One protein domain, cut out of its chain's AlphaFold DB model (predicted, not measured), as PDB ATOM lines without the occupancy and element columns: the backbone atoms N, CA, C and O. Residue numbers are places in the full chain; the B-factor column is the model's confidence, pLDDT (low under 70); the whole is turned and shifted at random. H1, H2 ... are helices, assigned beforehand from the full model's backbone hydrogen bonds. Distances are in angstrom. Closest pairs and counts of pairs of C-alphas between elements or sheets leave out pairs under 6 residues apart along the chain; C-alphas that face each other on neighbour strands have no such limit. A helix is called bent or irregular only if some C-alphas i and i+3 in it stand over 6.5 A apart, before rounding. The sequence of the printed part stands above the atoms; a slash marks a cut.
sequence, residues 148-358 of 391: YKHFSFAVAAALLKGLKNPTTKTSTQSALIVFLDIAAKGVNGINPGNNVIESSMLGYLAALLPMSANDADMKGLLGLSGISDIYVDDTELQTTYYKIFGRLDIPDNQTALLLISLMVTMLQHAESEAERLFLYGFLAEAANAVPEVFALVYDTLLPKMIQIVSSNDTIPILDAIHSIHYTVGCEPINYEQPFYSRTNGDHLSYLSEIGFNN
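What this domain is: This is residues 148 to 358 of the 391 residues of an uncharacterized protein of Rhizophagus clarus (UniProt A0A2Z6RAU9). The longest helix, H2, packs on H1 and H3 at one end of a bundle of six helices, which stand in two rows, H1, H6, H8 and H3, H7, H9. Short H4 packs on H2 and H3, and residues 332 to 341, in the link before H10, stick out at the end away from H2. The printed part has 211 residues, with ten named helices, H1 to H10 in chain order, and no named strand; the class is all helix. It is compact, with a radius of gyration of the C-alphas of 17.1 A and spans of 49 by 39 by 34 A.

Where its parts are: H2, residues 166 to 188, runs 32.9 A from C-alpha 166 at (-28.828, -44.861, 10.550) to C-alpha 188 at (-5.843, -49.268, -12.554). H1 is residues 151 to 164, 21.2 A; H3 202 to 215, 19.7 A; H4 218 to 224, 10.0 A; H5 234 to 237, 5.4 A. H6 is residues 253 to 268, 22.2 A; H7 273 to 289, 24.3 A; H8 291 to 311, 26.8 A, with a kink of 69 degrees near residue 300; H9 315 to 330, 21.8 A. H10, residues 347 to 354, 11.0 A, ends at C-alpha 354 (-31.507, -37.900, -19.582). H1, H2, H3 and H8 are irregular: C-alphas 158 and 161 are 7.3 A apart, 167 and 170 7.5 A, 207 and 210 7.0 A, 296 and 299 7.1 A.

How they stand to each other: H2, with residues 168 to 176 alone, touches H1 in a hairpin, opposite ways at a shallow tilt of 25 degrees; the closest C-alphas, of Leu 163 and Lys 169, are 4.3 A apart. H3 is the hub, touching five helices, among them H7, opposite ways at a steep tilt of 40 degrees, with the closest C-alphas, of Pro 210 and Glu 275, 5.0 A apart. H6 touches H8 the same way at a shallow tilt of 11 degrees, the closest C-alphas being those of Leu 257 and Val 293, 6.0 A. H7 touches H9 the same way at a shallow tilt of 22 degrees, closest at the C-alphas of Ala 284 and Ile 324, 5.0 A. H10 only just touches H8, with 3 pairs of C-alphas within 8 A, closest at Leu 296 and His 347, 5.5 A. H5 touches no helix, and H2 and H9 are apart. Every O i to N i+4 pair is within hydrogen-bond range in H4, H6, H7, H9 and H10, against 6 of 10 in H1, 17 of 19 in H2, 7 of 10 in H3 and 11 of 17 in H8; H5 is too short for such a pair.

The domain as a whole: The C-alphas farthest apart, of Thr 167 and Glu 336, are 55.0 A apart. The printed part has no cut. The links H2 to H3, H5 to H6 and H9 to H10 are long. Mean pLDDT of the printed part is 76.7; 48 residues are under 70, among them 228 to 241 and 327 to 346.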
ATOM      1  N   TYR A 148     -29.904 -46.305 -16.669       85.81
ATOM      2  CA  TYR A 148     -28.648 -47.010 -16.409       85.81
ATOM      3  C   TYR A 148     -27.580 -46.848 -17.501       85.81
ATOM      4  O   TYR A 148     -26.545 -47.506 -17.421       85.81
ATOM      5  N   LYS A 149     -27.784 -45.973 -18.499       85.75
ATOM      6  CA  LYS A 149     -26.693 -45.544 -19.396       85.75
ATOM      7  C   LYS A 149     -25.525 -44.953 -18.600       85.75
ATOM      8  O   LYS A 149     -24.384 -45.326 -18.838       85.75
ATOM      9  N   HIS A 150     -25.827 -44.105 -17.615       88.69
ATOM     10  CA  HIS A 150     -24.858 -43.611 -16.636       88.69
ATOM     11  C   HIS A 150     -24.905 -44.507 -15.393       88.69
ATOM     12  O   HIS A 150     -25.548 -44.187 -14.392       88.69
ATOM     13  N   PHE A 151     -24.283 -45.685 -15.494       91.44
ATOM     14  CA  PHE A 151     -24.453 -46.778 -14.531       91.44
ATOM     15  C   PHE A 151     -24.075 -46.401 -13.088       91.44
ATOM     16  O   PHE A 151     -24.819 -46.726 -12.162       91.44
ATOM     17  N   SER A 152     -22.974 -45.675 -12.889       92.62
ATOM     18  CA  SER A 152     -22.523 -45.272 -11.552       92.62
ATOM     19  C   SER A 152     -23.498 -44.328 -10.862       92.62
ATOM     20  O   SER A 152     -23.879 -44.571  -9.718       92.62
ATOM     21  N   PHE A 153     -23.980 -43.308 -11.573       93.00
ATOM     22  CA  PHE A 153     -25.009 -42.396 -11.068       93.00
ATOM     23  C   PHE A 153     -26.342 -43.107 -10.826       93.00
ATOM     24  O   PHE A 153     -27.000 -42.839  -9.826       93.00
ATOM     25  N   ALA A 154     -26.727 -44.051 -11.690       92.50
ATOM     26  CA  ALA A 154     -27.953 -44.828 -11.523       92.50
ATOM     27  C   ALA A 154     -27.944 -45.673 -10.238       92.50
ATOM     28  O   ALA A 154     -28.915 -45.673  -9.478       92.50
ATOM     29  N   VAL A 155     -26.837 -46.369  -9.971       93.69
ATOM     30  CA  VAL A 155     -26.671 -47.161  -8.746       93.69
ATOM     31  C   VAL A 155     -26.575 -46.256  -7.517       93.69
ATOM     32  O   VAL A 155     -27.241 -46.522  -6.517       93.69
ATOM     33  N   ALA A 156     -25.806 -45.168  -7.597       93.75
ATOM     34  CA  ALA A 156     -25.690 -44.193  -6.519       93.75
ATOM     35  C   ALA A 156     -27.052 -43.592  -6.146       93.75
ATOM     36  O   ALA A 156     -27.413 -43.586  -4.973       93.75
ATOM     37  N   ALA A 157     -27.854 -43.186  -7.135       91.94
ATOM     38  CA  ALA A 157     -29.205 -42.671  -6.929       91.94
ATOM     39  C   ALA A 157     -30.125 -43.704  -6.256       91.94
ATOM     40  O   ALA A 157     -30.837 -43.381  -5.306       91.94
ATOM     41  N   ALA A 158     -30.078 -44.970  -6.684       92.19
ATOM     42  CA  ALA A 158     -30.881 -46.030  -6.073       92.19
ATOM     43  C   ALA A 158     -30.515 -46.280  -4.596       92.19
ATOM     44  O   ALA A 158     -31.400 -46.538  -3.772       92.19
ATOM     45  N   LEU A 159     -29.224 -46.187  -4.266       93.50
ATOM     46  CA  LEU A 159     -28.686 -46.433  -2.929       93.50
ATOM     47  C   LEU A 159     -28.740 -45.206  -2.007       93.50
ATOM     48  O   LEU A 159     -28.716 -45.379  -0.791       93.50
ATOM     49  N   LEU A 160     -28.862 -43.990  -2.546       91.75
ATOM     50  CA  LEU A 160     -28.687 -42.735  -1.808       91.75
ATOM     51  C   LEU A 160     -29.541 -42.632  -0.537       91.75
ATOM     52  O   LEU A 160     -29.027 -42.284   0.526       91.75
ATOM     53  N   LYS A 161     -30.824 -43.010  -0.611       90.12
ATOM     54  CA  LYS A 161     -31.736 -43.067   0.549       90.12
ATOM     55  C   LYS A 161     -31.191 -43.904   1.709       90.12
ATOM     56  O   LYS A 161     -31.433 -43.585   2.870       90.12
ATOM     57  N   GLY A 162     -30.429 -44.952   1.400       89.12
ATOM     58  CA  GLY A 162     -29.802 -45.839   2.370       89.12
ATOM     59  C   GLY A 162     -28.725 -45.163   3.214       89.12
ATOM     60  O   GLY A 162     -28.559 -45.531   4.375       89.12
ATOM     61  N   LEU A 163     -28.042 -44.147   2.676       87.88
ATOM     62  CA  LEU A 163     -27.003 -43.398   3.393       87.88
ATOM     63  C   LEU A 163     -27.571 -42.439   4.445       87.88
ATOM     64  O   LEU A 163     -26.864 -42.086   5.387       87.88
ATOM     65  N   LYS A 164     -28.838 -42.033   4.308       85.06
ATOM     66  CA  LYS A 164     -29.492 -41.067   5.204       85.06
ATOM     67  C   LYS A 164     -30.184 -41.707   6.407       85.06
ATOM     68  O   LYS A 164     -30.510 -41.016   7.360       85.06
ATOM     69  N   ASN A 165     -30.398 -43.023   6.399       86.44
ATOM     70  CA  ASN A 165     -31.001 -43.724   7.530       86.44
ATOM     71  C   ASN A 165     -29.922 -44.457   8.355       86.44
ATOM     72  O   ASN A 165     -29.211 -45.294   7.794       86.44
ATOM     73  N   PRO A 166     -29.829 -44.230   9.684       85.62
ATOM     74  CA  PRO A 166     -28.828 -44.861  10.550       85.62
ATOM     75  C   PRO A 166     -28.780 -46.392  10.470       85.62
ATOM     76  O   PRO A 166     -27.709 -46.980  10.583       85.62
ATOM     77  N   THR A 167     -29.923 -47.048  10.251       88.50
ATOM     78  CA  THR A 167     -30.006 -48.520  10.183       88.50
ATOM     79  C   THR A 167     -29.406 -49.097   8.900       88.50
ATOM     80  O   THR A 167     -28.859 -50.196   8.915       88.50
ATOM     81  N   THR A 168     -29.474 -48.357   7.791       90.69
ATOM     82  CA  THR A 168     -29.008 -48.802   6.470       90.69
ATOM     83  C   THR A 168     -27.676 -48.178   6.062       90.69
ATOM     84  O   THR A 168     -27.047 -48.682   5.127       90.69
ATOM     85  N   LYS A 169     -27.236 -47.108   6.742       91.06
ATOM     86  CA  LYS A 169     -26.063 -46.294   6.389       91.06
ATOM     87  C   LYS A 169     -24.816 -47.148   6.168       91.06
ATOM     88  O   LYS A 169     -24.257 -47.126   5.076       91.06
ATOM     89  N   THR A 170     -24.426 -47.950   7.158       91.62
ATOM     90  CA  THR A 170     -23.186 -48.745   7.122       91.62
ATOM     91  C   THR A 170     -23.179 -49.777   5.995       91.62
ATOM     92  O   THR A 170     -22.197 -49.873   5.258       91.62
ATOM     93  N   SER A 171     -24.277 -50.522   5.816       92.06
ATOM     94  CA  SER A 171     -24.413 -51.491   4.717       92.06
ATOM     95  C   SER A 171     -24.342 -50.806   3.352       92.06
ATOM     96  O   SER A 171     -23.665 -51.284   2.447       92.06
ATOM     97  N   THR A 172     -25.005 -49.656   3.207       94.25
ATOM     98  CA  THR A 172     -25.051 -48.897   1.947       94.25
ATOM     99  C   THR A 172     -23.688 -48.313   1.591       94.25
ATOM    100  O   THR A 172     -23.239 -48.449   0.455       94.25
ATOM    101  N   GLN A 173     -22.998 -47.728   2.571       92.88
ATOM    102  CA  GLN A 173     -21.634 -47.225   2.421       92.88
ATOM    103  C   GLN A 173     -20.676 -48.354   2.029       92.88
ATOM    104  O   GLN A 173     -19.926 -48.216   1.069       92.88
ATOM    105  N   SER A 174     -20.766 -49.507   2.697       92.62
ATOM    106  CA  SER A 174     -19.945 -50.680   2.375       92.62
ATOM    107  C   SER A 174     -20.195 -51.195   0.953       92.62
ATOM    108  O   SER A 174     -19.245 -51.541   0.254       92.62
ATOM    109  N   ALA A 175     -21.452 -51.220   0.496       94.56
ATOM    110  CA  ALA A 175     -21.792 -51.617  -0.868       94.56
ATOM    111  C   ALA A 175     -21.230 -50.636  -1.913       94.56
ATOM    112  O   ALA A 175     -20.629 -51.074  -2.891       94.56
ATOM    113  N   LEU A 176     -21.370 -49.324  -1.693       94.19
ATOM    114  CA  LEU A 176     -20.812 -48.294  -2.580       94.19
ATOM    115  C   LEU A 176     -19.278 -48.333  -2.633       94.19
ATOM    116  O   LEU A 176     -18.712 -48.169  -3.710       94.19
ATOM    117  N   ILE A 177     -18.609 -48.606  -1.509       92.88
ATOM    118  CA  ILE A 177     -17.151 -48.800  -1.474       92.88
ATOM    119  C   ILE A 177     -16.747 -50.021  -2.310       92.88
ATOM    120  O   ILE A 177     -15.773 -49.940  -3.045       92.88
ATOM    121  N   VAL A 178     -17.500 -51.128  -2.256       93.00
ATOM    122  CA  VAL A 178     -17.237 -52.306  -3.108       93.00
ATOM    123  C   VAL A 178     -17.404 -51.970  -4.594       93.00
ATOM    124  O   VAL A 178     -16.569 -52.374  -5.396       93.00
ATOM    125  N   PHE A 179     -18.429 -51.199  -4.974       93.31
ATOM    126  CA  PHE A 179     -18.554 -50.712  -6.355       93.31
ATOM    127  C   PHE A 179     -17.347 -49.872  -6.782       93.31
ATOM    128  O   PHE A 179     -16.819 -50.084  -7.871       93.31
ATOM    129  N   LEU A 180     -16.915 -48.940  -5.926       90.88
ATOM    130  CA  LEU A 180     -15.769 -48.074  -6.196       90.88
ATOM    131  C   LEU A 180     -14.469 -48.878  -6.322       90.88
ATOM    132  O   LEU A 180     -13.720 -48.651  -7.262       90.88
ATOM    133  N   ASP A 181     -14.225 -49.834  -5.424       89.44
ATOM    134  CA  ASP A 181     -13.031 -50.688  -5.427       89.44
ATOM    135  C   ASP A 181     -12.956 -51.563  -6.689       89.44
ATOM    136  O   ASP A 181     -11.926 -51.600  -7.361       89.44
ATOM    137  N   ILE A 182     -14.064 -52.209  -7.076       88.75
ATOM    138  CA  ILE A 182     -14.119 -53.024  -8.301       88.75
ATOM    139  C   ILE A 182     -13.897 -52.150  -9.544       88.75
ATOM    140  O   ILE A 182     -13.119 -52.521 -10.424       88.75
ATOM    141  N   ALA A 183     -14.550 -50.986  -9.617       87.56
ATOM    142  CA  ALA A 183     -14.378 -50.066 -10.738       87.56
ATOM    143  C   ALA A 183     -12.933 -49.538 -10.816       87.56
ATOM    144  O   ALA A 183     -12.319 -49.573 -11.882       87.56
ATOM    145  N   ALA A 184     -12.343 -49.153  -9.682       84.25
ATOM    146  CA  ALA A 184     -10.966 -48.676  -9.616       84.25
ATOM    147  C   ALA A 184      -9.946 -49.753 -10.007       84.25
ATOM    148  O   ALA A 184      -8.983 -49.453 -10.710       84.25
ATOM    149  N   LYS A 185     -10.151 -51.018  -9.613       82.19
ATOM    150  CA  LYS A 185      -9.312 -52.148 -10.056       82.19
ATOM    151  C   LYS A 185      -9.355 -52.334 -11.572       82.19
ATOM    152  O   LYS A 185      -8.305 -52.547 -12.177       82.19
ATOM    153  N   GLY A 186     -10.539 -52.212 -12.175       72.75
ATOM    154  CA  GLY A 186     -10.704 -52.264 -13.629       72.75
ATOM    155  C   GLY A 186      -9.886 -51.186 -14.346       72.75
ATOM    156  O   GLY A 186      -9.186 -51.480 -15.311       72.75
ATOM    157  N   VAL A 187      -9.899 -49.955 -13.828       71.44
ATOM    158  CA  VAL A 187      -9.182 -48.811 -14.418       71.44
ATOM    159  C   VAL A 187      -7.676 -48.871 -14.163       71.44
ATOM    160  O   VAL A 187      -6.884 -48.686 -15.088       71.44
ATOM    161  N   ASN A 188      -7.256 -49.185 -12.936       62.94
ATOM    162  CA  ASN A 188      -5.843 -49.268 -12.554       62.94
ATOM    163  C   ASN A 188      -5.101 -50.403 -13.275       62.94
ATOM    164  O   ASN A 188      -3.894 -50.302 -13.487       62.94
ATOM    165  N   GLY A 189      -5.810 -51.462 -13.684       59.12
ATOM    166  CA  GLY A 189      -5.258 -52.505 -14.552       59.12
ATOM    167  C   GLY A 189      -4.944 -52.020 -15.974       59.12
ATOM    168  O   GLY A 189      -4.072 -52.590 -16.628       59.12
ATOM    169  N   ILE A 190      -5.620 -50.964 -16.442       58.38
ATOM    170  CA  ILE A 190      -5.498 -50.424 -17.804       58.38
ATOM    171  C   ILE A 190      -4.555 -49.209 -17.839       58.38
ATOM    172  O   ILE A 190      -3.694 -49.139 -18.713       58.38
ATOM    173  N   ASN A 191      -4.680 -48.276 -16.887       57.72
ATOM    174  CA  ASN A 191      -3.927 -47.015 -16.841       57.72
ATOM    175  C   ASN A 191      -3.344 -46.741 -15.438       57.72
ATOM    176  O   ASN A 191      -3.837 -45.867 -14.719       57.72
ATOM    177  N   PRO A 192      -2.287 -47.458 -15.018       57.88
ATOM    178  CA  PRO A 192      -1.684 -47.247 -13.708       57.88
ATOM    179  C   PRO A 192      -1.026 -45.858 -13.621       57.88
ATOM    180  O   PRO A 192      -0.101 -45.554 -14.373       57.88
ATOM    181  N   GLY A 193      -1.474 -45.029 -12.671       58.28
ATOM    182  CA  GLY A 193      -0.786 -43.789 -12.283       58.28
ATOM    183  C   GLY A 193      -1.343 -42.479 -12.850       58.28
ATOM    184  O   GLY A 193      -0.720 -41.437 -12.655       58.28
ATOM    185  N   ASN A 194      -2.506 -42.486 -13.508       62.75
ATOM    186  CA  ASN A 194      -3.209 -41.233 -13.782       62.75
ATOM    187  C   ASN A 194      -3.913 -40.780 -12.496       62.75
ATOM    188  O   ASN A 194      -4.835 -41.433 -12.026       62.75
ATOM    189  N   ASN A 195      -3.488 -39.653 -11.927       72.19
ATOM    190  CA  ASN A 195      -4.066 -39.044 -10.720       72.19
ATOM    191  C   ASN A 195      -5.437 -38.374 -11.003       72.19
ATOM    192  O   ASN A 195      -5.717 -37.271 -10.527       72.19
ATOM    193  N   VAL A 196      -6.247 -39.012 -11.852       77.62
ATOM    194  CA  VAL A 196      -7.529 -38.543 -12.384       77.62
ATOM    195  C   VAL A 196      -8.562 -39.645 -12.177       77.62
ATOM    196  O   VAL A 196      -8.308 -40.806 -12.491       77.62
ATOM    197  N   ILE A 197      -9.733 -39.274 -11.670       82.69
ATOM    198  CA  ILE A 197     -10.839 -40.198 -11.419       82.69
ATOM    199  C   ILE A 197     -11.701 -40.290 -12.672       82.69
ATOM    200  O   ILE A 197     -12.303 -39.297 -13.068       82.69
ATOM    201  N   GLU A 198     -11.792 -41.478 -13.262       83.38
ATOM    202  CA  GLU A 198     -12.587 -41.729 -14.466       83.38
ATOM    203  C   GLU A 198     -14.096 -41.491 -14.249       83.38
ATOM    204  O   GLU A 198     -14.654 -41.771 -13.180       83.38
ATOM    205  N   SER A 199     -14.779 -41.054 -15.312       84.38
ATOM    206  CA  SER A 199     -16.234 -40.832 -15.352       84.38
ATOM    207  C   SER A 199     -17.080 -42.030 -14.882       84.38
ATOM    208  O   SER A 199     -18.157 -41.856 -14.299       84.38
ATOM    209  N   SER A 200     -16.578 -43.256 -15.067       84.75
ATOM    210  CA  SER A 200     -17.218 -44.511 -14.656       84.75
ATOM    211  C   SER A 200     -17.397 -44.627 -13.137       84.75
ATOM    212  O   SER A 200     -18.350 -45.257 -12.684       84.75
ATOM    213  N   MET A 201     -16.550 -43.974 -12.336       88.12
ATOM    214  CA  MET A 201     -16.549 -44.067 -10.871       88.12
ATOM    215  C   MET A 201     -17.278 -42.909 -10.181       88.12
ATOM    216  O   MET A 201     -17.626 -43.014  -9.000       88.12
ATOM    217  N   LEU A 202     -17.534 -41.816 -10.909       89.69
ATOM    218  CA  LEU A 202     -17.982 -40.546 -10.332       89.69
ATOM    219  C   LEU A 202     -19.253 -40.663  -9.500       89.69
ATOM    220  O   LEU A 202     -19.308 -40.091  -8.419       89.69
ATOM    221  N   GLY A 203     -20.257 -41.421  -9.949       90.19
ATOM    222  CA  GLY A 203     -21.503 -41.570  -9.193       90.19
ATOM    223  C   GLY A 203     -21.299 -42.205  -7.813       90.19
ATOM    224  O   GLY A 203     -21.863 -41.728  -6.827       90.19
ATOM    225  N   TYR A 204     -20.459 -43.243  -7.721       92.81
ATOM    226  CA  TYR A 204     -20.157 -43.917  -6.452       92.81
ATOM    227  C   TYR A 204     -19.375 -43.004  -5.517       92.81
ATOM    228  O   TYR A 204     -19.725 -42.867  -4.344       92.81
ATOM    229  N   LEU A 205     -18.340 -42.359  -6.060       90.88
ATOM    230  CA  LEU A 205     -17.492 -41.433  -5.328       90.88
ATOM    231  C   LEU A 205     -18.314 -40.259  -4.789       90.88
ATOM    232  O   LEU A 205     -18.272 -39.975  -3.598       90.88
ATOM    233  N   ALA A 206     -19.111 -39.624  -5.646       90.69
ATOM    234  CA  ALA A 206     -19.943 -38.486  -5.296       90.69
ATOM    235  C   ALA A 206     -20.872 -38.805  -4.116       90.69
ATOM    236  O   ALA A 206     -20.927 -38.040  -3.157       90.69
ATOM    237  N   ALA A 207     -21.533 -39.967  -4.123       91.44
ATOM    238  CA  ALA A 207     -22.391 -40.378  -3.012       91.44
ATOM    239  C   ALA A 207     -21.633 -40.587  -1.684       91.44
ATOM    240  O   ALA A 207     -22.220 -40.443  -0.611       91.44
ATOM    241  N   LEU A 208     -20.346 -40.936  -1.739       90.06
ATOM    242  CA  LEU A 208     -19.521 -41.221  -0.564       90.06
ATOM    243  C   LEU A 208     -18.754 -39.996  -0.036       90.06
ATOM    244  O   LEU A 208     -18.519 -39.913   1.169       90.06
ATOM    245  N   LEU A 209     -18.388 -39.044  -0.899       87.69
ATOM    246  CA  LEU A 209     -17.547 -37.891  -0.554       87.69
ATOM    247  C   LEU A 209     -18.095 -37.078   0.638       87.69
ATOM    248  O   LEU A 209     -17.380 -36.967   1.640       87.69
ATOM    249  N   PRO A 210     -19.358 -36.601   0.634       85.62
ATOM    250  CA  PRO A 210     -19.904 -35.843   1.763       85.62
ATOM    251  C   PRO A 210     -19.967 -36.655   3.060       85.62
ATOM    252  O   PRO A 210     -19.901 -36.088   4.149       85.62
ATOM    253  N   MET A 211     -20.076 -37.985   2.960       83.75
ATOM    254  CA  MET A 211     -20.081 -38.858   4.130       83.75
ATOM    255  C   MET A 211     -18.683 -39.007   4.726       83.75
ATOM    256  O   MET A 211     -18.512 -38.894   5.936       83.75
ATOM    257  N   SER A 212     -17.678 -39.202   3.874       80.50
ATOM    258  CA  SER A 212     -16.282 -39.332   4.299       80.50
ATOM    259  C   SER A 212     -15.719 -38.055   4.930       80.50
ATOM    260  O   SER A 212     -14.801 -38.138   5.740       80.50
ATOM    261  N   ALA A 213     -16.303 -36.888   4.631       73.38
ATOM    262  CA  ALA A 213     -15.990 -35.636   5.321       73.38
ATOM    263  C   ALA A 213     -16.419 -35.653   6.803       73.38
ATOM    264  O   ALA A 213     -15.734 -35.078   7.642       73.38
ATOM    265  N   ASN A 214     -17.515 -36.345   7.143       71.81
ATOM    266  CA  ASN A 214     -17.928 -36.523   8.540       71.81
ATOM    267  C   ASN A 214     -17.047 -37.544   9.269       71.81
ATOM    268  O   ASN A 214     -16.681 -37.331  10.420       71.81
ATOM    269  N   ASP A 215     -16.733 -38.656   8.599       69.31
ATOM    270  CA  ASP A 215     -16.068 -39.811   9.214       69.31
ATOM    271  C   ASP A 215     -14.522 -39.716   9.157       69.31
ATOM    272  O   ASP A 215     -13.837 -40.601   9.653       69.31
ATOM    273  N   ALA A 216     -13.965 -38.641   8.574       66.44
ATOM    274  CA  ALA A 216     -12.527 -38.405   8.352       66.44
ATOM    275  C   ALA A 216     -11.796 -39.477   7.507       66.44
ATOM    276  O   ALA A 216     -10.571 -39.492   7.431       66.44
ATOM    277  N   ASP A 217     -12.534 -40.324   6.788       75.50
ATOM    278  CA  ASP A 217     -11.996 -41.401   5.938       75.50
ATOM    279  C   ASP A 217     -11.719 -40.964   4.483       75.50
ATOM    280  O   ASP A 217     -11.442 -41.787   3.602       75.50
ATOM    281  N   MET A 218     -11.786 -39.659   4.204       76.81
ATOM    282  CA  MET A 218     -11.637 -39.080   2.863       76.81
ATOM    283  C   MET A 218     -10.350 -39.547   2.165       76.81
ATOM    284  O   MET A 218     -10.377 -39.937   1.000       76.81
ATOM    285  N   LYS A 219      -9.220 -39.582   2.879       74.88
ATOM    286  CA  LYS A 219      -7.933 -40.011   2.316       74.88
ATOM    287  C   LYS A 219      -7.958 -41.460   1.822       74.88
ATOM    288  O   LYS A 219      -7.430 -41.749   0.750       74.88
ATOM    289  N   GLY A 220      -8.577 -42.363   2.584       78.31
ATOM    290  CA  GLY A 220      -8.708 -43.770   2.201       78.31
ATOM    291  C   GLY A 220      -9.575 -43.934   0.955       78.31
ATOM    292  O   GLY A 220      -9.212 -44.667   0.036       78.31
ATOM    293  N   LEU A 221     -10.677 -43.188   0.888       82.75
ATOM    294  CA  LEU A 221     -11.587 -43.184  -0.253       82.75
ATOM    295  C   LEU A 221     -10.924 -42.658  -1.536       82.75
ATOM    296  O   LEU A 221     -11.070 -43.265  -2.594       82.75
ATOM    297  N   LEU A 222     -10.146 -41.577  -1.436       79.88
ATOM    298  CA  LEU A 222      -9.410 -41.028  -2.577       79.88
ATOM    299  C   LEU A 222      -8.266 -41.935  -3.033       79.88
ATOM    300  O   LEU A 222      -8.049 -42.091  -4.237       79.88
ATOM    301  N   GLY A 223      -7.600 -42.598  -2.082       78.56
ATOM    302  CA  GLY A 223      -6.620 -43.639  -2.372       78.56
ATOM    303  C   GLY A 223      -7.221 -44.795  -3.173       78.56
ATOM    304  O   GLY A 223      -6.622 -45.231  -4.154       78.56
ATOM    305  N   LEU A 224      -8.429 -45.245  -2.811       80.56
ATOM    306  CA  LEU A 224      -9.150 -46.280  -3.561       80.56
ATOM    307  C   LEU A 224      -9.506 -45.825  -4.980       80.56
ATOM    308  O   LEU A 224      -9.392 -46.617  -5.906       80.56
ATOM    309  N   SER A 225      -9.873 -44.556  -5.178       75.31
ATOM    310  CA  SER A 225     -10.209 -44.012  -6.503       75.31
ATOM    311  C   SER A 225      -9.001 -43.675  -7.392       75.31
ATOM    312  O   SER A 225      -9.179 -43.051  -8.434       75.31
ATOM    313  N   GLY A 226      -7.779 -44.053  -6.993       71.69
ATOM    314  CA  GLY A 226      -6.563 -43.860  -7.794       71.69
ATOM    315  C   GLY A 226      -5.773 -42.583  -7.490       71.69
ATOM    316  O   GLY A 226      -4.792 -42.293  -8.171       71.69
ATOM    317  N   ILE A 227      -6.146 -41.828  -6.453       71.19
ATOM    318  CA  ILE A 227      -5.411 -40.635  -6.034       71.19
ATOM    319  C   ILE A 227      -4.465 -40.986  -4.873       71.19
ATOM    320  O   ILE A 227      -4.866 -41.026  -3.711       71.19
ATOM    321  N   SER A 228      -3.185 -41.211  -5.177       60.72
ATOM    322  CA  SER A 228      -2.155 -41.563  -4.180       60.72
ATOM    323  C   SER A 228      -1.387 -40.367  -3.608       60.72
ATOM    324  O   SER A 228      -0.809 -40.464  -2.527       60.72
ATOM    325  N   ASP A 229      -1.385 -39.235  -4.315       58.81
ATOM    326  CA  ASP A 229      -0.403 -38.161  -4.099       58.81
ATOM    327  C   ASP A 229      -0.872 -37.043  -3.155       58.81
ATOM    328  O   ASP A 229      -0.221 -35.999  -3.058       58.81
ATOM    329  N   ILE A 230      -2.012 -37.192  -2.471       59.44
ATOM    330  CA  ILE A 230      -2.507 -36.116  -1.604       59.44
ATOM    331  C   ILE A 230      -1.961 -36.246  -0.179       59.44
ATOM    332  O   ILE A 230      -2.326 -37.146   0.580       59.44
ATOM    333  N   TYR A 231      -1.161 -35.254   0.217       55.78
ATOM    334  CA  TYR A 231      -0.992 -34.866   1.616       55.78
ATOM    335  C   TYR A 231      -2.269 -34.160   2.081       55.78
ATOM    336  O   TYR A 231      -2.355 -32.937   2.038       55.78
ATOM    337  N   VAL A 232      -3.297 -34.933   2.433       57.38
ATOM    338  CA  VAL A 232      -4.461 -34.381   3.129       57.38
ATOM    339  C   VAL A 232      -4.101 -34.346   4.609       57.38
ATOM    340  O   VAL A 232      -3.796 -35.399   5.174       57.38
ATOM    341  N   ASP A 233      -4.071 -33.161   5.215       55.50
ATOM    342  CA  ASP A 233      -4.089 -33.052   6.672       55.50
ATOM    343  C   ASP A 233      -5.542 -33.262   7.117       55.50
ATOM    344  O   ASP A 233      -6.422 -32.458   6.801       55.50
ATOM    345  N   ASP A 234      -5.813 -34.373   7.805       56.53
ATOM    346  CA  ASP A 234      -7.164 -34.739   8.249       56.53
ATOM    347  C   ASP A 234      -7.785 -33.657   9.160       56.53
ATOM    348  O   ASP A 234      -9.008 -33.534   9.255       56.53
ATOM    349  N   THR A 235      -6.944 -32.810   9.765       54.94
ATOM    350  CA  THR A 235      -7.343 -31.655  10.582       54.94
ATOM    351  C   THR A 235      -7.938 -30.508   9.745       54.94
ATOM    352  O   THR A 235      -8.814 -29.779  10.216       54.94
ATOM    353  N   GLU A 236      -7.504 -30.345   8.489       57.56
ATOM    354  CA  GLU A 236      -7.984 -29.293   7.580       57.56
ATOM    355  C   GLU A 236      -9.315 -29.663   6.910       57.56
ATOM    356  O   GLU A 236     -10.137 -28.782   6.666       57.56
ATOM    357  N   LEU A 237      -9.588 -30.956   6.696       54.56
ATOM    358  CA  LEU A 237     -10.836 -31.442   6.083       54.56
ATOM    359  C   LEU A 237     -12.097 -31.114   6.895       54.56
ATOM    360  O   LEU A 237     -13.180 -30.982   6.328       54.56
ATOM    361  N   GLN A 238     -11.967 -30.993   8.219       52.09
ATOM    362  CA  GLN A 238     -13.087 -30.649   9.100       52.09
ATOM    363  C   GLN A 238     -13.406 -29.149   9.099       52.09
ATOM    364  O   GLN A 238     -14.484 -28.752   9.536       52.09
ATOM    365  N   THR A 239     -12.477 -28.310   8.631       51.62
ATOM    366  CA  THR A 239     -12.577 -26.845   8.733       51.62
ATOM    367  C   THR A 239     -12.628 -26.148   7.376       51.62
ATOM    368  O   THR A 239     -13.189 -25.059   7.278       51.62
ATOM    369  N   THR A 240     -12.084 -26.770   6.327       57.34
ATOM    370  CA  THR A 240     -11.968 -26.193   4.986       57.34
ATOM    371  C   THR A 240     -12.258 -27.241   3.912       57.34
ATOM    372  O   THR A 240     -11.836 -28.392   3.997       57.34
ATOM    373  N   TYR A 241     -12.971 -26.832   2.862       68.94
ATOM    374  CA  TYR A 241     -13.225 -27.680   1.700       68.94
ATOM    375  C   TYR A 241     -11.941 -27.930   0.888       68.94
ATOM    376  O   TYR A 241     -11.223 -26.994   0.527       68.94
ATOM    377  N   TYR A 242     -11.689 -29.198   0.548       70.69
ATOM    378  CA  TYR A 242     -10.584 -29.609  -0.315       70.69
ATOM    379  C   TYR A 242     -11.003 -29.605  -1.790       70.69
ATOM    380  O   TYR A 242     -11.932 -30.315  -2.173       70.69
ATOM    381  N   LYS A 243     -10.285 -28.847  -2.627       72.75
ATOM    382  CA  LYS A 243     -10.558 -28.751  -4.069       72.75
ATOM    383  C   LYS A 243     -10.312 -30.082  -4.768       72.75
ATOM    384  O   LYS A 243      -9.165 -30.518  -4.895       72.75
ATOM    385  N   ILE A 244     -11.387 -30.706  -5.235       79.56
ATOM    386  CA  ILE A 244     -11.347 -32.042  -5.834       79.56
ATOM    387  C   ILE A 244     -11.833 -32.066  -7.277       79.56
ATOM    388  O   ILE A 244     -11.481 -32.981  -8.019       79.56
ATOM    389  N   PHE A 245     -12.594 -31.051  -7.693       80.00
ATOM    390  CA  PHE A 245     -13.288 -31.039  -8.977       80.00
ATOM    391  C   PHE A 245     -12.318 -31.147 -10.156       80.00
ATOM    392  O   PHE A 245     -12.570 -31.889 -11.098       80.00
ATOM    393  N   GLY A 246     -11.156 -30.491 -10.071       75.69
ATOM    394  CA  GLY A 246     -10.128 -30.535 -11.119       75.69
ATOM    395  C   GLY A 246      -9.468 -31.903 -11.350       75.69
ATOM    396  O   GLY A 246      -8.717 -32.048 -12.310       75.69
ATOM    397  N   ARG A 247      -9.712 -32.899 -10.486       79.94
ATOM    398  CA  ARG A 247      -9.212 -34.279 -10.653       79.94
ATOM    399  C   ARG A 247     -10.280 -35.248 -11.154       79.94
ATOM    400  O   ARG A 247      -9.984 -36.427 -11.335       79.94
ATOM    401  N   LEU A 248     -11.511 -34.779 -11.338       84.25
ATOM    402  CA  LEU A 248     -12.614 -35.578 -11.853       84.25
ATOM    403  C   LEU A 248     -12.602 -35.508 -13.382       84.25
ATOM    404  O   LEU A 248     -12.616 -34.419 -13.953       84.25
ATOM    405  N   ASP A 249     -12.590 -36.660 -14.046       84.19
ATOM    406  CA  ASP A 249     -12.780 -36.744 -15.492       84.19
ATOM    407  C   ASP A 249     -14.263 -36.550 -15.819       84.19
ATOM    408  O   ASP A 249     -15.080 -37.460 -15.669       84.19
ATOM    409  N   ILE A 250     -14.618 -35.330 -16.221       85.62
ATOM    410  CA  ILE A 250     -15.978 -34.948 -16.601       85.62
ATOM    411  C   ILE A 250     -15.995 -34.761 -18.125       85.62
ATOM    412  O   ILE A 250     -15.675 -33.674 -18.609       85.62
ATOM    413  N   PRO A 251     -16.339 -35.807 -18.895       82.06
ATOM    414  CA  PRO A 251     -16.199 -35.782 -20.349       82.06
ATOM    415  C   PRO A 251     -17.280 -34.946 -21.047       82.06
ATOM    416  O   PRO A 251     -17.077 -34.500 -22.176       82.06
ATOM    417  N   ASP A 252     -18.438 -34.755 -20.411       86.06
ATOM    418  CA  ASP A 252     -19.613 -34.156 -21.036       86.06
ATOM    419  C   ASP A 252     -20.510 -33.392 -20.044       86.06
ATOM    420  O   ASP A 252     -20.517 -33.642 -18.833       86.06
ATOM    421  N   ASN A 253     -21.327 -32.483 -20.587       86.00
ATOM    422  CA  ASN A 253     -22.253 -31.660 -19.806       86.00
ATOM    423  C   ASN A 253     -23.337 -32.491 -19.087       86.00
ATOM    424  O   ASN A 253     -23.837 -32.045 -18.055       86.00
ATOM    425  N   GLN A 254     -23.707 -33.684 -19.580       87.69
ATOM    426  CA  GLN A 254     -24.705 -34.532 -18.909       87.69
ATOM    427  C   GLN A 254     -24.109 -35.171 -17.654       87.69
ATOM    428  O   GLN A 254     -24.747 -35.150 -16.603       87.69
ATOM    429  N   THR A 255     -22.872 -35.672 -17.725       88.94
ATOM    430  CA  THR A 255     -22.136 -36.174 -16.554       88.94
ATOM    431  C   THR A 255     -21.934 -35.080 -15.504       88.94
ATOM    432  O   THR A 255     -22.172 -35.322 -14.319       88.94
ATOM    433  N   ALA A 256     -21.579 -33.859 -15.926       88.44
ATOM    434  CA  ALA A 256     -21.490 -32.701 -15.032       88.44
ATOM    435  C   ALA A 256     -22.834 -32.404 -14.343       88.44
ATOM    436  O   ALA A 256     -22.883 -32.223 -13.125       88.44
ATOM    437  N   LEU A 257     -23.933 -32.401 -15.108       88.88
ATOM    438  CA  LEU A 257     -25.274 -32.144 -14.585       88.88
ATOM    439  C   LEU A 257     -25.687 -33.212 -13.569       88.88
ATOM    440  O   LEU A 257     -26.119 -32.863 -12.478       88.88
ATOM    441  N   LEU A 258     -25.506 -34.500 -13.883       90.25
ATOM    442  CA  LEU A 258     -25.835 -35.601 -12.971       90.25
ATOM    443  C   LEU A 258     -25.036 -35.525 -11.667       90.25
ATOM    444  O   LEU A 258     -25.598 -35.747 -10.593       90.25
ATOM    445  N   LEU A 259     -23.751 -35.172 -11.750       91.44
ATOM    446  CA  LEU A 259     -22.891 -34.981 -10.587       91.44
ATOM    447  C   LEU A 259     -23.389 -33.834  -9.703       91.44
ATOM    448  O   LEU A 259     -23.594 -34.029  -8.505       91.44
ATOM    449  N   ILE A 260     -23.639 -32.662 -10.291       90.06
ATOM    450  CA  ILE A 260     -24.130 -31.489  -9.560       90.06
ATOM    451  C   ILE A 260     -25.514 -31.776  -8.966       90.06
ATOM    452  O   ILE A 260     -25.705 -31.573  -7.770       90.06
ATOM    453  N   SER A 261     -26.459 -32.317  -9.742       89.94
ATOM    454  CA  SER A 261     -27.799 -32.687  -9.264       89.94
ATOM    455  C   SER A 261     -27.752 -33.681  -8.103       89.94
ATOM    456  O   SER A 261     -28.504 -33.534  -7.136       89.94
ATOM    457  N   LEU A 262     -26.853 -34.670  -8.147       90.69
ATOM    458  CA  LEU A 262     -26.664 -35.614  -7.045       90.69
ATOM    459  C   LEU A 262     -26.155 -34.899  -5.780       90.69
ATOM    460  O   LEU A 262     -26.686 -35.139  -4.695       90.69
ATOM    461  N   MET A 263     -25.192 -33.977  -5.906       90.69
ATOM    462  CA  MET A 263     -24.697 -33.172  -4.776       90.69
ATOM    463  C   MET A 263     -25.771 -32.250  -4.205       90.69
ATOM    464  O   MET A 263     -25.929 -32.169  -2.986       90.69
ATOM    465  N   VAL A 264     -26.574 -31.615  -5.059       89.19
ATOM    466  CA  VAL A 264     -27.712 -30.800  -4.620       89.19
ATOM    467  C   VAL A 264     -28.747 -31.648  -3.880       89.19
ATOM    468  O   VAL A 264     -29.230 -31.244  -2.821       89.19
ATOM    469  N   THR A 265     -29.046 -32.850  -4.372       88.38
ATOM    470  CA  THR A 265     -29.947 -33.795  -3.694       88.38
ATOM    471  C   THR A 265     -29.414 -34.165  -2.308       88.38
ATOM    472  O   THR A 265     -30.140 -34.128  -1.313       88.38
ATOM    473  N   MET A 266     -28.123 -34.482  -2.205       88.69
ATOM    474  CA  MET A 266     -27.489 -34.779  -0.919       88.69
ATOM    475  C   MET A 266     -27.548 -33.595   0.040       88.69
ATOM    476  O   MET A 266     -27.823 -33.796   1.226       88.69
ATOM    477  N   LEU A 267     -27.366 -32.379  -0.485       86.94
ATOM    478  CA  LEU A 267     -27.455 -31.141   0.275       86.94
ATOM    479  C   LEU A 267     -28.859 -30.928   0.819       86.94
ATOM    480  O   LEU A 267     -28.992 -30.547   1.981       86.94
ATOM    481  N   GLN A 268     -29.914 -31.208   0.045       84.69
ATOM    482  CA  GLN A 268     -31.305 -31.113   0.506       84.69
ATOM    483  C   GLN A 268     -31.564 -31.956   1.763       84.69
ATOM    484  O   GLN A 268     -32.258 -31.485   2.665       84.69
ATOM    485  N   HIS A 269     -30.901 -33.105   1.880       83.62
ATOM    486  CA  HIS A 269     -31.014 -34.033   3.007       83.62
ATOM    487  C   HIS A 269     -29.789 -34.033   3.947       83.62
ATOM    488  O   HIS A 269     -29.562 -35.014   4.652       83.62
ATOM    489  N   ALA A 270     -28.951 -32.991   3.932       83.88
ATOM    490  CA  ALA A 270     -27.765 -32.911   4.788       83.88
ATOM    491  C   ALA A 270     -28.116 -32.490   6.227       83.88
ATOM    492  O   ALA A 270     -28.690 -31.415   6.462       83.88
ATOM    493  N   GLU A 271     -27.735 -33.329   7.191       79.19
ATOM    494  CA  GLU A 271     -28.001 -33.125   8.624       79.19
ATOM    495  C   GLU A 271     -26.780 -32.569   9.364       79.19
ATOM    496  O   GLU A 271     -26.931 -31.684  10.203       79.19
ATOM    497  N   SER A 272     -25.579 -33.048   9.017       82.12
ATOM    498  CA  SER A 272     -24.314 -32.643   9.641       82.12
ATOM    499  C   SER A 272     -23.770 -31.342   9.050       82.12
ATOM    500  O   SER A 272     -23.907 -31.077   7.853       82.12
ATOM    501  N   GLU A 273     -23.098 -30.546   9.880       81.38
ATOM    502  CA  GLU A 273     -22.424 -29.322   9.450       81.38
ATOM    503  C   GLU A 273     -21.256 -29.612   8.498       81.38
ATOM    504  O   GLU A 273     -21.156 -28.974   7.453       81.38
ATOM    505  N   ALA A 274     -20.425 -30.617   8.797       81.19
ATOM    506  CA  ALA A 274     -19.289 -30.969   7.944       81.19
ATOM    507  C   ALA A 274     -19.745 -31.464   6.557       81.19
ATOM    508  O   ALA A 274     -19.147 -31.107   5.542       81.19
ATOM    509  N   GLU A 275     -20.870 -32.187   6.488       84.75
ATOM    510  CA  GLU A 275     -21.506 -32.571   5.220       84.75
ATOM    511  C   GLU A 275     -21.941 -31.337   4.411       84.75
ATOM    512  O   GLU A 275     -21.694 -31.263   3.208       84.75
ATOM    513  N   ARG A 276     -22.564 -30.342   5.061       85.75
ATOM    514  CA  ARG A 276     -22.988 -29.092   4.404       85.75
ATOM    515  C   ARG A 276     -21.800 -28.264   3.930       85.75
ATOM    516  O   ARG A 276     -21.842 -27.769   2.807       85.75
ATOM    517  N   LEU A 277     -20.764 -28.126   4.757       84.75
ATOM    518  CA  LEU A 277     -19.536 -27.409   4.415       84.75
ATOM    519  C   LEU A 277     -18.877 -28.027   3.184       84.75
ATOM    520  O   LEU A 277     -18.559 -27.309   2.234       84.75
ATOM    521  N   PHE A 278     -18.752 -29.355   3.162       86.06
ATOM    522  CA  PHE A 278     -18.218 -30.065   2.008       86.06
ATOM    523  C   PHE A 278     -19.067 -29.828   0.752       86.06
ATOM    524  O   PHE A 278     -18.537 -29.456  -0.292       86.06
ATOM    525  N   LEU A 279     -20.390 -29.999   0.850       88.00
ATOM    526  CA  LEU A 279     -21.299 -29.868  -0.291       88.00
ATOM    527  C   LEU A 279     -21.332 -28.447  -0.867       88.00
ATOM    528  O   LEU A 279     -21.295 -28.292  -2.084       88.00
ATOM    529  N   TYR A 280     -21.367 -27.407  -0.029       86.88
ATOM    530  CA  TYR A 280     -21.308 -26.025  -0.516       86.88
ATOM    531  C   TYR A 280     -19.949 -25.676  -1.117       86.88
ATOM    532  O   TYR A 280     -19.912 -25.022  -2.158       86.88
ATOM    533  N   GLY A 281     -18.847 -26.135  -0.516       85.44
ATOM    534  CA  GLY A 281     -17.512 -25.965  -1.092       85.44
ATOM    535  C   GLY A 281     -17.386 -26.631  -2.464       85.44
ATOM    536  O   GLY A 281     -16.913 -26.007  -3.415       85.44
ATOM    537  N   PHE A 282     -17.914 -27.851  -2.597       88.19
ATOM    538  CA  PHE A 282     -17.956 -28.578  -3.865       88.19
ATOM    539  C   PHE A 282     -18.794 -27.852  -4.920       88.19
ATOM    540  O   PHE A 282     -18.355 -27.686  -6.056       88.19
ATOM    541  N   LEU A 283     -19.987 -27.378  -4.553       87.81
ATOM    542  CA  LEU A 283     -20.857 -26.632  -5.465       87.81
ATOM    543  C   LEU A 283     -20.247 -25.284  -5.877       87.81
ATOM    544  O   LEU A 283     -20.409 -24.881  -7.024       87.81
ATOM    545  N   ALA A 284     -19.504 -24.612  -4.993       85.00
ATOM    546  CA  ALA A 284     -18.766 -23.395  -5.332       85.00
ATOM    547  C   ALA A 284     -17.633 -23.662  -6.331       85.00
ATOM    548  O   ALA A 284     -17.411 -22.873  -7.251       85.00
ATOM    549  N   GLU A 285     -16.926 -24.784  -6.194       85.56
ATOM    550  CA  GLU A 285     -15.929 -25.202  -7.181       85.56
ATOM    551  C   GLU A 285     -16.589 -25.547  -8.526       85.56
ATOM    552  O   GLU A 285     -16.147 -25.057  -9.566       85.56
ATOM    553  N   ALA A 286     -17.694 -26.298  -8.502       86.12
ATOM    554  CA  ALA A 286     -18.457 -26.657  -9.696       86.12
ATOM    555  C   ALA A 286     -19.005 -25.426 -10.437       86.12
ATOM    556  O   ALA A 286     -18.927 -25.373 -11.663       86.12
ATOM    557  N   ALA A 287     -19.489 -24.411  -9.714       85.06
ATOM    558  CA  ALA A 287     -19.962 -23.155 -10.298       85.06
ATOM    559  C   ALA A 287     -18.866 -22.424 -11.089       85.06
ATOM    560  O   ALA A 287     -19.158 -21.803 -12.105       85.06
ATOM    561  N   ASN A 288     -17.606 -22.512 -10.650       84.31
ATOM    562  CA  ASN A 288     -16.474 -21.904 -11.352       84.31
ATOM    563  C   ASN A 288     -15.973 -22.754 -12.529       84.31
ATOM    564  O   ASN A 288     -15.485 -22.207 -13.513       84.31
ATOM    565  N   ALA A 289     -16.046 -24.083 -12.417       84.31
ATOM    566  CA  ALA A 289     -15.510 -24.996 -13.424       84.31
ATOM    567  C   ALA A 289     -16.473 -25.243 -14.600       84.31
ATOM    568  O   ALA A 289     -16.023 -25.366 -15.736       84.31
ATOM    569  N   VAL A 290     -17.783 -25.319 -14.338       84.19
ATOM    570  CA  VAL A 290     -18.835 -25.618 -15.330       84.19
ATOM    571  C   VAL A 290     -20.050 -24.689 -15.156       84.19
ATOM    572  O   VAL A 290     -21.153 -25.147 -14.834       84.19
ATOM    573  N   PRO A 291     -19.882 -23.368 -15.356       80.19
ATOM    574  CA  PRO A 291     -20.909 -22.382 -15.017       80.19
ATOM    575  C   PRO A 291     -22.205 -22.549 -15.826       80.19
ATOM    576  O   PRO A 291     -23.292 -22.466 -15.252       80.19
ATOM    577  N   GLU A 292     -22.109 -22.905 -17.114       79.44
ATOM    578  CA  GLU A 292     -23.269 -23.145 -17.992       79.44
ATOM    579  C   GLU A 292     -24.216 -24.220 -17.433       79.44
ATOM    580  O   GLU A 292     -25.436 -24.055 -17.425       79.44
ATOM    581  N   VAL A 293     -23.654 -25.325 -16.935       82.38
ATOM    582  CA  VAL A 293     -24.424 -26.435 -16.355       82.38
ATOM    583  C   VAL A 293     -24.940 -26.057 -14.970       82.38
ATOM    584  O   VAL A 293     -26.072 -26.389 -14.612       82.38
ATOM    585  N   PHE A 294     -24.132 -25.338 -14.189       81.19
ATOM    586  CA  PHE A 294     -24.498 -24.916 -12.843       81.19
ATOM    587  C   PHE A 294     -25.687 -23.941 -12.835       81.19
ATOM    588  O   PHE A 294     -26.551 -24.039 -11.960       81.19
ATOM    589  N   ALA A 295     -25.791 -23.059 -13.835       78.81
ATOM    590  CA  ALA A 295     -26.908 -22.126 -13.988       78.81
ATOM    591  C   ALA A 295     -28.279 -22.830 -14.016       78.81
ATOM    592  O   ALA A 295     -29.249 -22.303 -13.476       78.81
ATOM    593  N   LEU A 296     -28.353 -24.055 -14.555       78.12
ATOM    594  CA  LEU A 296     -29.580 -24.860 -14.591       78.12
ATOM    595  C   LEU A 296     -30.032 -25.337 -13.203       78.12
ATOM    596  O   LEU A 296     -31.203 -25.645 -13.014       78.12
ATOM    597  N   VAL A 297     -29.116 -25.461 -12.239       79.75
ATOM    598  CA  VAL A 297     -29.391 -25.982 -10.885       79.75
ATOM    599  C   VAL A 297     -29.512 -24.857  -9.851       79.75
ATOM    600  O   VAL A 297     -30.022 -25.053  -8.747       79.75
ATOM    601  N   TYR A 298     -29.062 -23.653 -10.205       78.88
ATOM    602  CA  TYR A 298     -29.014 -22.503  -9.306       78.88
ATOM    603  C   TYR A 298     -30.383 -22.159  -8.698       78.88
ATOM    604  O   TYR A 298     -30.494 -21.985  -7.483       78.88
ATOM    605  N   ASP A 299     -31.444 -22.151  -9.510       75.69
ATOM    606  CA  ASP A 299     -32.802 -21.837  -9.045       75.69
ATOM    607  C   ASP A 299     -33.316 -22.846  -8.003       75.69
ATOM    608  O   ASP A 299     -34.097 -22.496  -7.116       75.69
ATOM    609  N   THR A 300     -32.838 -24.093  -8.056       77.38
ATOM    610  CA  THR A 300     -33.186 -25.146  -7.090       77.38
ATOM    611  C   THR A 300     -32.419 -25.006  -5.770       77.38
ATOM    612  O   THR A 300     -32.906 -25.433  -4.722       77.38
ATOM    613  N   LEU A 301     -31.227 -24.404  -5.803       79.31
ATOM    614  CA  LEU A 301     -30.367 -24.170  -4.638       79.31
ATOM    615  C   LEU A 301     -30.727 -22.891  -3.874       79.31
ATOM    616  O   LEU A 301     -30.600 -22.847  -2.645       79.31
ATOM    617  N   LEU A 302     -31.205 -21.869  -4.588       78.00
ATOM    618  CA  LEU A 302     -31.438 -20.526  -4.061       78.00
ATOM    619  C   LEU A 302     -32.277 -20.489  -2.765       78.00
ATOM    620  O   LEU A 302     -31.843 -19.832  -1.814       78.00
ATOM    621  N   PRO A 303     -33.419 -21.203  -2.637       79.44
ATOM    622  CA  PRO A 303     -34.222 -21.155  -1.412       79.44
ATOM    623  C   PRO A 303     -33.454 -21.657  -0.185       79.44
ATOM    624  O   PRO A 303     -33.567 -21.092   0.904       79.44
ATOM    625  N   LYS A 304     -32.636 -22.702  -0.365       76.88
ATOM    626  CA  LYS A 304     -31.869 -23.316   0.720       76.88
ATOM    627  C   LYS A 304     -30.657 -22.472   1.112       76.88
ATOM    628  O   LYS A 304     -30.359 -22.362   2.300       76.88
ATOM    629  N   MET A 305     -30.013 -21.822   0.143       77.81
ATOM    630  CA  MET A 305     -28.957 -20.839   0.404       77.81
ATOM    631  C   MET A 305     -29.497 -19.667   1.233       77.81
ATOM    632  O   MET A 305     -28.905 -19.321   2.250       77.81
ATOM    633  N   ILE A 306     -30.659 -19.109   0.866       76.69
ATOM    634  CA  ILE A 306     -31.303 -18.019   1.620       76.69
ATOM    635  C   ILE A 306     -31.631 -18.462   3.052       76.69
ATOM    636  O   ILE A 306     -31.356 -17.729   4.004       76.69
ATOM    637  N   GLN A 307     -32.176 -19.671   3.218       76.00
ATOM    638  CA  GLN A 307     -32.482 -20.224   4.536       76.00
ATOM    639  C   GLN A 307     -31.225 -20.318   5.416       76.00
ATOM    640  O   GLN A 307     -31.258 -19.909   6.576       76.00
ATOM    641  N   ILE A 308     -30.110 -20.803   4.875       72.31
ATOM    642  CA  ILE A 308     -28.855 -20.963   5.622       72.31
ATOM    643  C   ILE A 308     -28.205 -19.621   5.959       72.31
ATOM    644  O   ILE A 308     -27.804 -19.411   7.102       72.31
ATOM    645  N   VAL A 309     -28.208 -18.667   5.024       69.00
ATOM    646  CA  VAL A 309     -27.745 -17.293   5.285       69.00
ATOM    647  C   VAL A 309     -28.552 -16.647   6.414       69.00
ATOM    648  O   VAL A 309     -27.989 -15.954   7.256       69.00
ATOM    649  N   SER A 310     -29.860 -16.913   6.489       66.38
ATOM    650  CA  SER A 310     -30.706 -16.403   7.577       66.38
ATOM    651  C   SER A 310     -30.508 -17.117   8.921       66.38
ATOM    652  O   SER A 310     -30.866 -16.564   9.959       66.38
ATOM    653  N   SER A 311     -29.936 -18.326   8.911       70.25
ATOM    654  CA  SER A 311     -29.770 -19.173  10.101       70.25
ATOM    655  C   SER A 311     -28.443 -18.942  10.843       70.25
ATOM    656  O   SER A 311     -28.275 -19.493  11.927       70.25
ATOM    657  N   ASN A 312     -27.547 -18.082  10.327       55.47
ATOM    658  CA  ASN A 312     -26.207 -17.807  10.878       55.47
ATOM    659  C   ASN A 312     -25.325 -19.073  11.011       55.47
ATOM    660  O   ASN A 312     -24.784 -19.359  12.079       55.47
ATOM    661  N   ASP A 313     -25.161 -19.822   9.914       64.38
ATOM    662  CA  ASP A 313     -24.190 -20.927   9.839       64.38
ATOM    663  C   ASP A 313     -22.732 -20.405   9.734       64.38
ATOM    664  O   ASP A 313     -22.480 -19.208   9.557       64.38
ATOM    665  N   THR A 314     -21.753 -21.301   9.888       68.88
ATOM    666  CA  THR A 314     -20.320 -20.984   9.992       68.88
ATOM    667  C   THR A 314     -19.750 -20.204   8.800       68.88
ATOM    668  O   THR A 314     -20.155 -20.375   7.651       68.88
ATOM    669  N   ILE A 315     -18.755 -19.348   9.083       76.56
ATOM    670  CA  ILE A 315     -18.100 -18.439   8.117       76.56
ATOM    671  C   ILE A 315     -17.706 -19.136   6.793       76.56
ATOM    672  O   ILE A 315     -18.023 -18.583   5.741       76.56
ATOM    673  N   PRO A 316     -17.123 -20.356   6.783       74.25
ATOM    674  CA  PRO A 316     -16.732 -21.021   5.535       74.25
ATOM    675  C   PRO A 316     -17.914 -21.359   4.614       74.25
ATOM    676  O   PRO A 316     -17.780 -21.333   3.393       74.25
ATOM    677  N   ILE A 317     -19.087 -21.662   5.183       77.00
ATOM    678  CA  ILE A 317     -20.302 -21.952   4.411       77.00
ATOM    679  C   ILE A 317     -20.816 -20.667   3.754       77.00
ATOM    680  O   ILE A 317     -21.187 -20.678   2.580       77.00
ATOM    681  N   LEU A 318     -20.801 -19.553   4.491       77.62
ATOM    682  CA  LEU A 318     -21.188 -18.244   3.965       77.62
ATOM    683  C   LEU A 318     -20.245 -17.782   2.847       77.62
ATOM    684  O   LEU A 318     -20.725 -17.279   1.832       77.62
ATOM    685  N   ASP A 319     -18.939 -18.017   2.983       78.94
ATOM    686  CA  ASP A 319     -17.954 -17.716   1.939       78.94
ATOM    687  C   ASP A 319     -18.187 -18.557   0.674       78.94
ATOM    688  O   ASP A 319     -18.146 -18.026  -0.439       78.94
ATOM    689  N   ALA A 320     -18.505 -19.849   0.818       76.06
ATOM    690  CA  ALA A 320     -18.856 -20.712  -0.310       76.06
ATOM    691  C   ALA A 320     -20.143 -20.244  -1.014       76.06
ATOM    692  O   ALA A 320     -20.184 -20.148  -2.241       76.06
ATOM    693  N   ILE A 321     -21.178 -19.877  -0.250       77.88
ATOM    694  CA  ILE A 321     -22.430 -19.308  -0.774       77.88
ATOM    695  C   ILE A 321     -22.170 -17.986  -1.507       77.88
ATOM    696  O   ILE A 321     -22.697 -17.776  -2.602       77.88
ATOM    697  N   HIS A 322     -21.348 -17.105  -0.933       75.81
ATOM    698  CA  HIS A 322     -20.981 -15.838  -1.553       75.81
ATOM    699  C   HIS A 322     -20.182 -16.060  -2.839       75.81
ATOM    700  O   HIS A 322     -20.457 -15.398  -3.835       75.81
ATOM    701  N   SER A 323     -19.263 -17.033  -2.864       75.94
ATOM    702  CA  SER A 323     -18.559 -17.429  -4.088       75.94
ATOM    703  C   SER A 323     -19.532 -17.907  -5.162       75.94
ATOM    704  O   SER A 323     -19.412 -17.463  -6.295       75.94
ATOM    705  N   ILE A 324     -20.508 -18.759  -4.828       78.62
ATOM    706  CA  ILE A 324     -21.522 -19.219  -5.791       78.62
ATOM    707  C   ILE A 324     -22.302 -18.025  -6.355       78.62
ATOM    708  O   ILE A 324     -22.455 -17.898  -7.569       78.62
ATOM    709  N   HIS A 325     -22.777 -17.128  -5.485       74.38
ATOM    710  CA  HIS A 325     -23.560 -15.965  -5.904       74.38
ATOM    711  C   HIS A 325     -22.740 -14.983  -6.748       74.38
ATOM    712  O   HIS A 325     -23.242 -14.451  -7.735       74.38
ATOM    713  N   TYR A 326     -21.474 -14.767  -6.387       72.75
ATOM    714  CA  TYR A 326     -20.553 -13.921  -7.134       72.75
ATOM    715  C   TYR A 326     -20.251 -14.511  -8.513       72.75
ATOM    716  O   TYR A 326     -20.358 -13.798  -9.501       72.75
ATOM    717  N   THR A 327     -19.952 -15.808  -8.612       69.31
ATOM    718  CA  THR A 327     -19.662 -16.465  -9.896       69.31
ATOM    719  C   THR A 327     -20.863 -16.412 -10.840       69.31
ATOM    720  O   THR A 327     -20.709 -16.029 -11.996       69.31
ATOM    721  N   VAL A 328     -22.073 -16.690 -10.343       67.88
ATOM    722  CA  VAL A 328     -23.309 -16.595 -11.143       67.88
ATOM    723  C   VAL A 328     -23.668 -15.136 -11.472       67.88
ATOM    724  O   VAL A 328     -24.237 -14.853 -12.522       67.88
ATOM    725  N   GLY A 329     -23.340 -14.188 -10.589       58.41
ATOM    726  CA  GLY A 329     -23.602 -12.758 -10.779       58.41
ATOM    727  C   GLY A 329     -22.578 -12.022 -11.651       58.41
ATOM    728  O   GLY A 329     -22.892 -10.951 -12.171       58.41
ATOM    729  N   CYS A 330     -21.367 -12.563 -11.805       51.53
ATOM    730  CA  CYS A 330     -20.260 -11.952 -12.544       51.53
ATOM    731  C   CYS A 330     -19.994 -12.571 -13.917       51.53
ATOM    732  O   CYS A 330     -19.092 -12.086 -14.605       51.53
ATOM    733  N   GLU A 331     -20.764 -13.569 -14.364       51.50
ATOM    734  CA  GLU A 331     -20.750 -13.923 -15.783       51.50
ATOM    735  C   GLU A 331     -21.126 -12.683 -16.611       51.50
ATOM    736  O   GLU A 331     -22.194 -12.090 -16.409       51.50
ATOM    737  N   PRO A 332     -20.240 -12.222 -17.513       41.09
ATOM    738  CA  PRO A 332     -20.524 -11.053 -18.312       41.09
ATOM    739  C   PRO A 332     -21.731 -11.359 -19.193       41.09
ATOM    740  O   PRO A 332     -21.754 -12.337 -19.938       41.09
ATOM    741  N   ILE A 333     -22.717 -10.469 -19.134       42.69
ATOM    742  CA  ILE A 333     -23.755 -10.324 -20.149       42.69
ATOM    743  C   ILE A 333     -23.027 -10.007 -21.469       42.69
ATOM    744  O   ILE A 333     -22.803  -8.845 -21.806       42.69
ATOM    745  N   ASN A 334     -22.567 -11.030 -22.190       34.72
ATOM    746  CA  ASN A 334     -21.977 -10.883 -23.514       34.72
ATOM    747  C   ASN A 334     -23.112 -10.555 -24.490       34.72
ATOM    748  O   ASN A 334     -23.861 -11.423 -24.928       34.72
ATOM    749  N   TYR A 335     -23.241  -9.270 -24.811       41.53
ATOM    750  CA  TYR A 335     -24.317  -8.667 -25.603       41.53
ATOM    751  C   TYR A 335     -24.395  -9.090 -27.089       41.53
ATOM    752  O   TYR A 335     -25.129  -8.460 -27.843       41.53
ATOM    753  N   GLU A 336     -23.704 -10.143 -27.544       34.03
ATOM    754  CA  GLU A 336     -23.624 -10.460 -28.984       34.03
ATOM    755  C   GLU A 336     -23.904 -11.919 -29.385       34.03
ATOM    756  O   GLU A 336     -23.715 -12.273 -30.548       34.03
ATOM    757  N   GLN A 337     -24.462 -12.759 -28.504       35.25
ATOM    758  CA  GLN A 337     -25.099 -14.014 -28.937       35.25
ATOM    759  C   GLN A 337     -26.482 -14.201 -28.294       35.25
ATOM    760  O   GLN A 337     -26.583 -14.318 -27.075       35.25
ATOM    761  N   PRO A 338     -27.575 -14.238 -29.080       36.94
ATOM    762  CA  PRO A 338     -28.922 -14.401 -28.552       36.94
ATOM    763  C   PRO A 338     -29.267 -15.889 -28.375       36.94
ATOM    764  O   PRO A 338     -30.181 -16.376 -29.021       36.94
ATOM    765  N   PHE A 339     -28.542 -16.623 -27.537       36.03
ATOM    766  CA  PHE A 339     -28.859 -18.000 -27.117       36.03
ATOM    767  C   PHE A 339     -28.091 -18.208 -25.804       36.03
ATOM    768  O   PHE A 339     -26.873 -18.170 -25.818       36.03
ATOM    769  N   TYR A 340     -28.669 -18.297 -24.613       37.56
ATOM    770  CA  TYR A 340     -29.932 -18.867 -24.187       37.56
ATOM    771  C   TYR A 340     -30.655 -17.819 -23.350       37.56
ATOM    772  O   TYR A 340     -30.106 -17.279 -22.388       37.56
ATOM    773  N   SER A 341     -31.905 -17.514 -23.685       32.53
ATOM    774  CA  SER A 341     -32.785 -16.887 -22.707       32.53
ATOM    775  C   SER A 341     -32.708 -17.706 -21.414       32.53
ATOM    776  O   SER A 341     -32.447 -18.910 -21.451       32.53
ATOM    777  N   ARG A 342     -33.049 -17.100 -20.280       42.53
ATOM    778  CA  ARG A 342     -33.645 -17.835 -19.158       42.53
ATOM    779  C   ARG A 342     -34.954 -18.503 -19.630       42.53
ATOM    780  O   ARG A 342     -36.040 -18.125 -19.216       42.53
ATOM    781  N   THR A 343     -34.877 -19.403 -20.608       36.44
ATOM    782  CA  THR A 343     -35.866 -20.427 -20.880       36.44
ATOM    783  C   THR A 343     -35.692 -21.349 -19.683       36.44
ATOM    784  O   THR A 343     -34.647 -21.972 -19.555       36.44
ATOM    785  N   ASN A 344     -36.581 -21.370 -18.696       40.31
ATOM    786  CA  ASN A 344     -37.821 -22.152 -18.732       40.31
ATOM    787  C   ASN A 344     -37.674 -23.555 -19.373       40.31
ATOM    788  O   ASN A 344     -38.664 -24.148 -19.784       40.31
ATOM    789  N   GLY A 345     -36.456 -24.079 -19.513       45.09
ATOM    790  CA  GLY A 345     -36.197 -25.506 -19.516       45.09
ATOM    791  C   GLY A 345     -35.864 -25.831 -18.076       45.09
ATOM    792  O   GLY A 345     -34.729 -25.626 -17.654       45.09
ATOM    793  N   ASP A 346     -36.884 -26.198 -17.305       63.19
ATOM    794  CA  ASP A 346     -36.732 -26.533 -15.896       63.19
ATOM    795  C   ASP A 346     -35.582 -27.543 -15.752       63.19
ATOM    796  O   ASP A 346     -35.491 -28.489 -16.527       63.19
ATOM    797  N   HIS A 347     -34.704 -27.392 -14.758       72.00
ATOM    798  CA  HIS A 347     -33.719 -28.415 -14.363       72.00
ATOM    799  C   HIS A 347     -34.263 -29.853 -14.496       72.00
ATOM    800  O   HIS A 347     -33.607 -30.781 -14.970       72.00
ATOM    801  N   LEU A 348     -35.530 -29.997 -14.106       74.56
ATOM    802  CA  LEU A 348     -36.307 -31.218 -14.138       74.56
ATOM    803  C   LEU A 348     -36.601 -31.736 -15.560       74.56
ATOM    804  O   LEU A 348     -36.598 -32.949 -15.760       74.56
ATOM    805  N   SER A 349     -36.816 -30.865 -16.554       74.69
ATOM    806  CA  SER A 349     -37.016 -31.264 -17.954       74.69
ATOM    807  C   SER A 349     -35.747 -31.870 -18.546       74.69
ATOM    808  O   SER A 349     -35.816 -32.938 -19.150       74.69
ATOM    809  N   TYR A 350     -34.579 -31.275 -18.293       76.81
ATOM    810  CA  TYR A 350     -33.300 -31.840 -18.738       76.81
ATOM    811  C   TYR A 350     -32.971 -33.159 -18.041       76.81
ATOM    812  O   TYR A 350     -32.581 -34.126 -18.697       76.81
ATOM    813  N   LEU A 351     -33.204 -33.253 -16.726       76.75
ATOM    814  CA  LEU A 351     -33.095 -34.534 -16.027       76.75
ATOM    815  C   LEU A 351     -34.042 -35.574 -16.625       76.75
ATOM    816  O   LEU A 351     -33.667 -36.742 -16.744       76.75
ATOM    817  N   SER A 352     -35.235 -35.158 -17.058       76.12
ATOM    818  CA  SER A 352     -36.182 -36.072 -17.684       76.12
ATOM    819  C   SER A 352     -35.778 -36.580 -19.057       76.12
ATOM    820  O   SER A 352     -35.983 -37.755 -19.359       76.12
ATOM    821  N   GLU A 353     -35.113 -35.743 -19.847       78.50
ATOM    822  CA  GLU A 353     -34.556 -36.141 -21.136       78.50
ATOM    823  C   GLU A 353     -33.413 -37.147 -20.960       78.50
ATOM    824  O   GLU A 353     -33.306 -38.116 -21.714       78.50
ATOM    825  N   ILE A 354     -32.593 -36.968 -19.919       78.56
ATOM    826  CA  ILE A 354     -31.507 -37.900 -19.582       78.56
ATOM    827  C   ILE A 354     -32.063 -39.180 -18.920       78.56
ATOM    828  O   ILE A 354     -31.424 -40.236 -18.950       78.56
ATOM    829  N   GLY A 355     -33.292 -39.134 -18.396       76.81
ATOM    830  CA  GLY A 355     -33.999 -40.256 -17.775       76.81
ATOM    831  C   GLY A 355     -33.745 -40.402 -16.272       76.81
ATOM    832  O   GLY A 355     -33.809 -41.511 -15.751       76.81
ATOM    833  N   PHE A 356     -33.453 -39.294 -15.590       82.81
ATOM    834  CA  PHE A 356     -33.226 -39.172 -14.146       82.81
ATOM    835  C   PHE A 356     -34.321 -38.324 -13.469       82.81
ATOM    836  O   PHE A 356     -34.041 -37.452 -12.649       82.81
ATOM    837  N   ASN A 357     -35.589 -38.589 -13.805       79.00
ATOM    838  CA  ASN A 357     -36.764 -37.832 -13.341       79.00
ATOM    839  C   ASN A 357     -36.817 -37.650 -11.819       79.00
ATOM    840  O   ASN A 357     -37.173 -36.582 -11.333       79.00
ATOM    841  N   ASN A 358     -36.482 -38.709 -11.076       79.62
ATOM    842  CA  ASN A 358     -36.670 -38.766  -9.626       79.62
ATOM    843  C   ASN A 358     -35.357 -38.578  -8.855       79.62
ATOM    844  O   ASN A 358     -35.305 -38.909  -7.671       79.62
TER     845      ASN A 358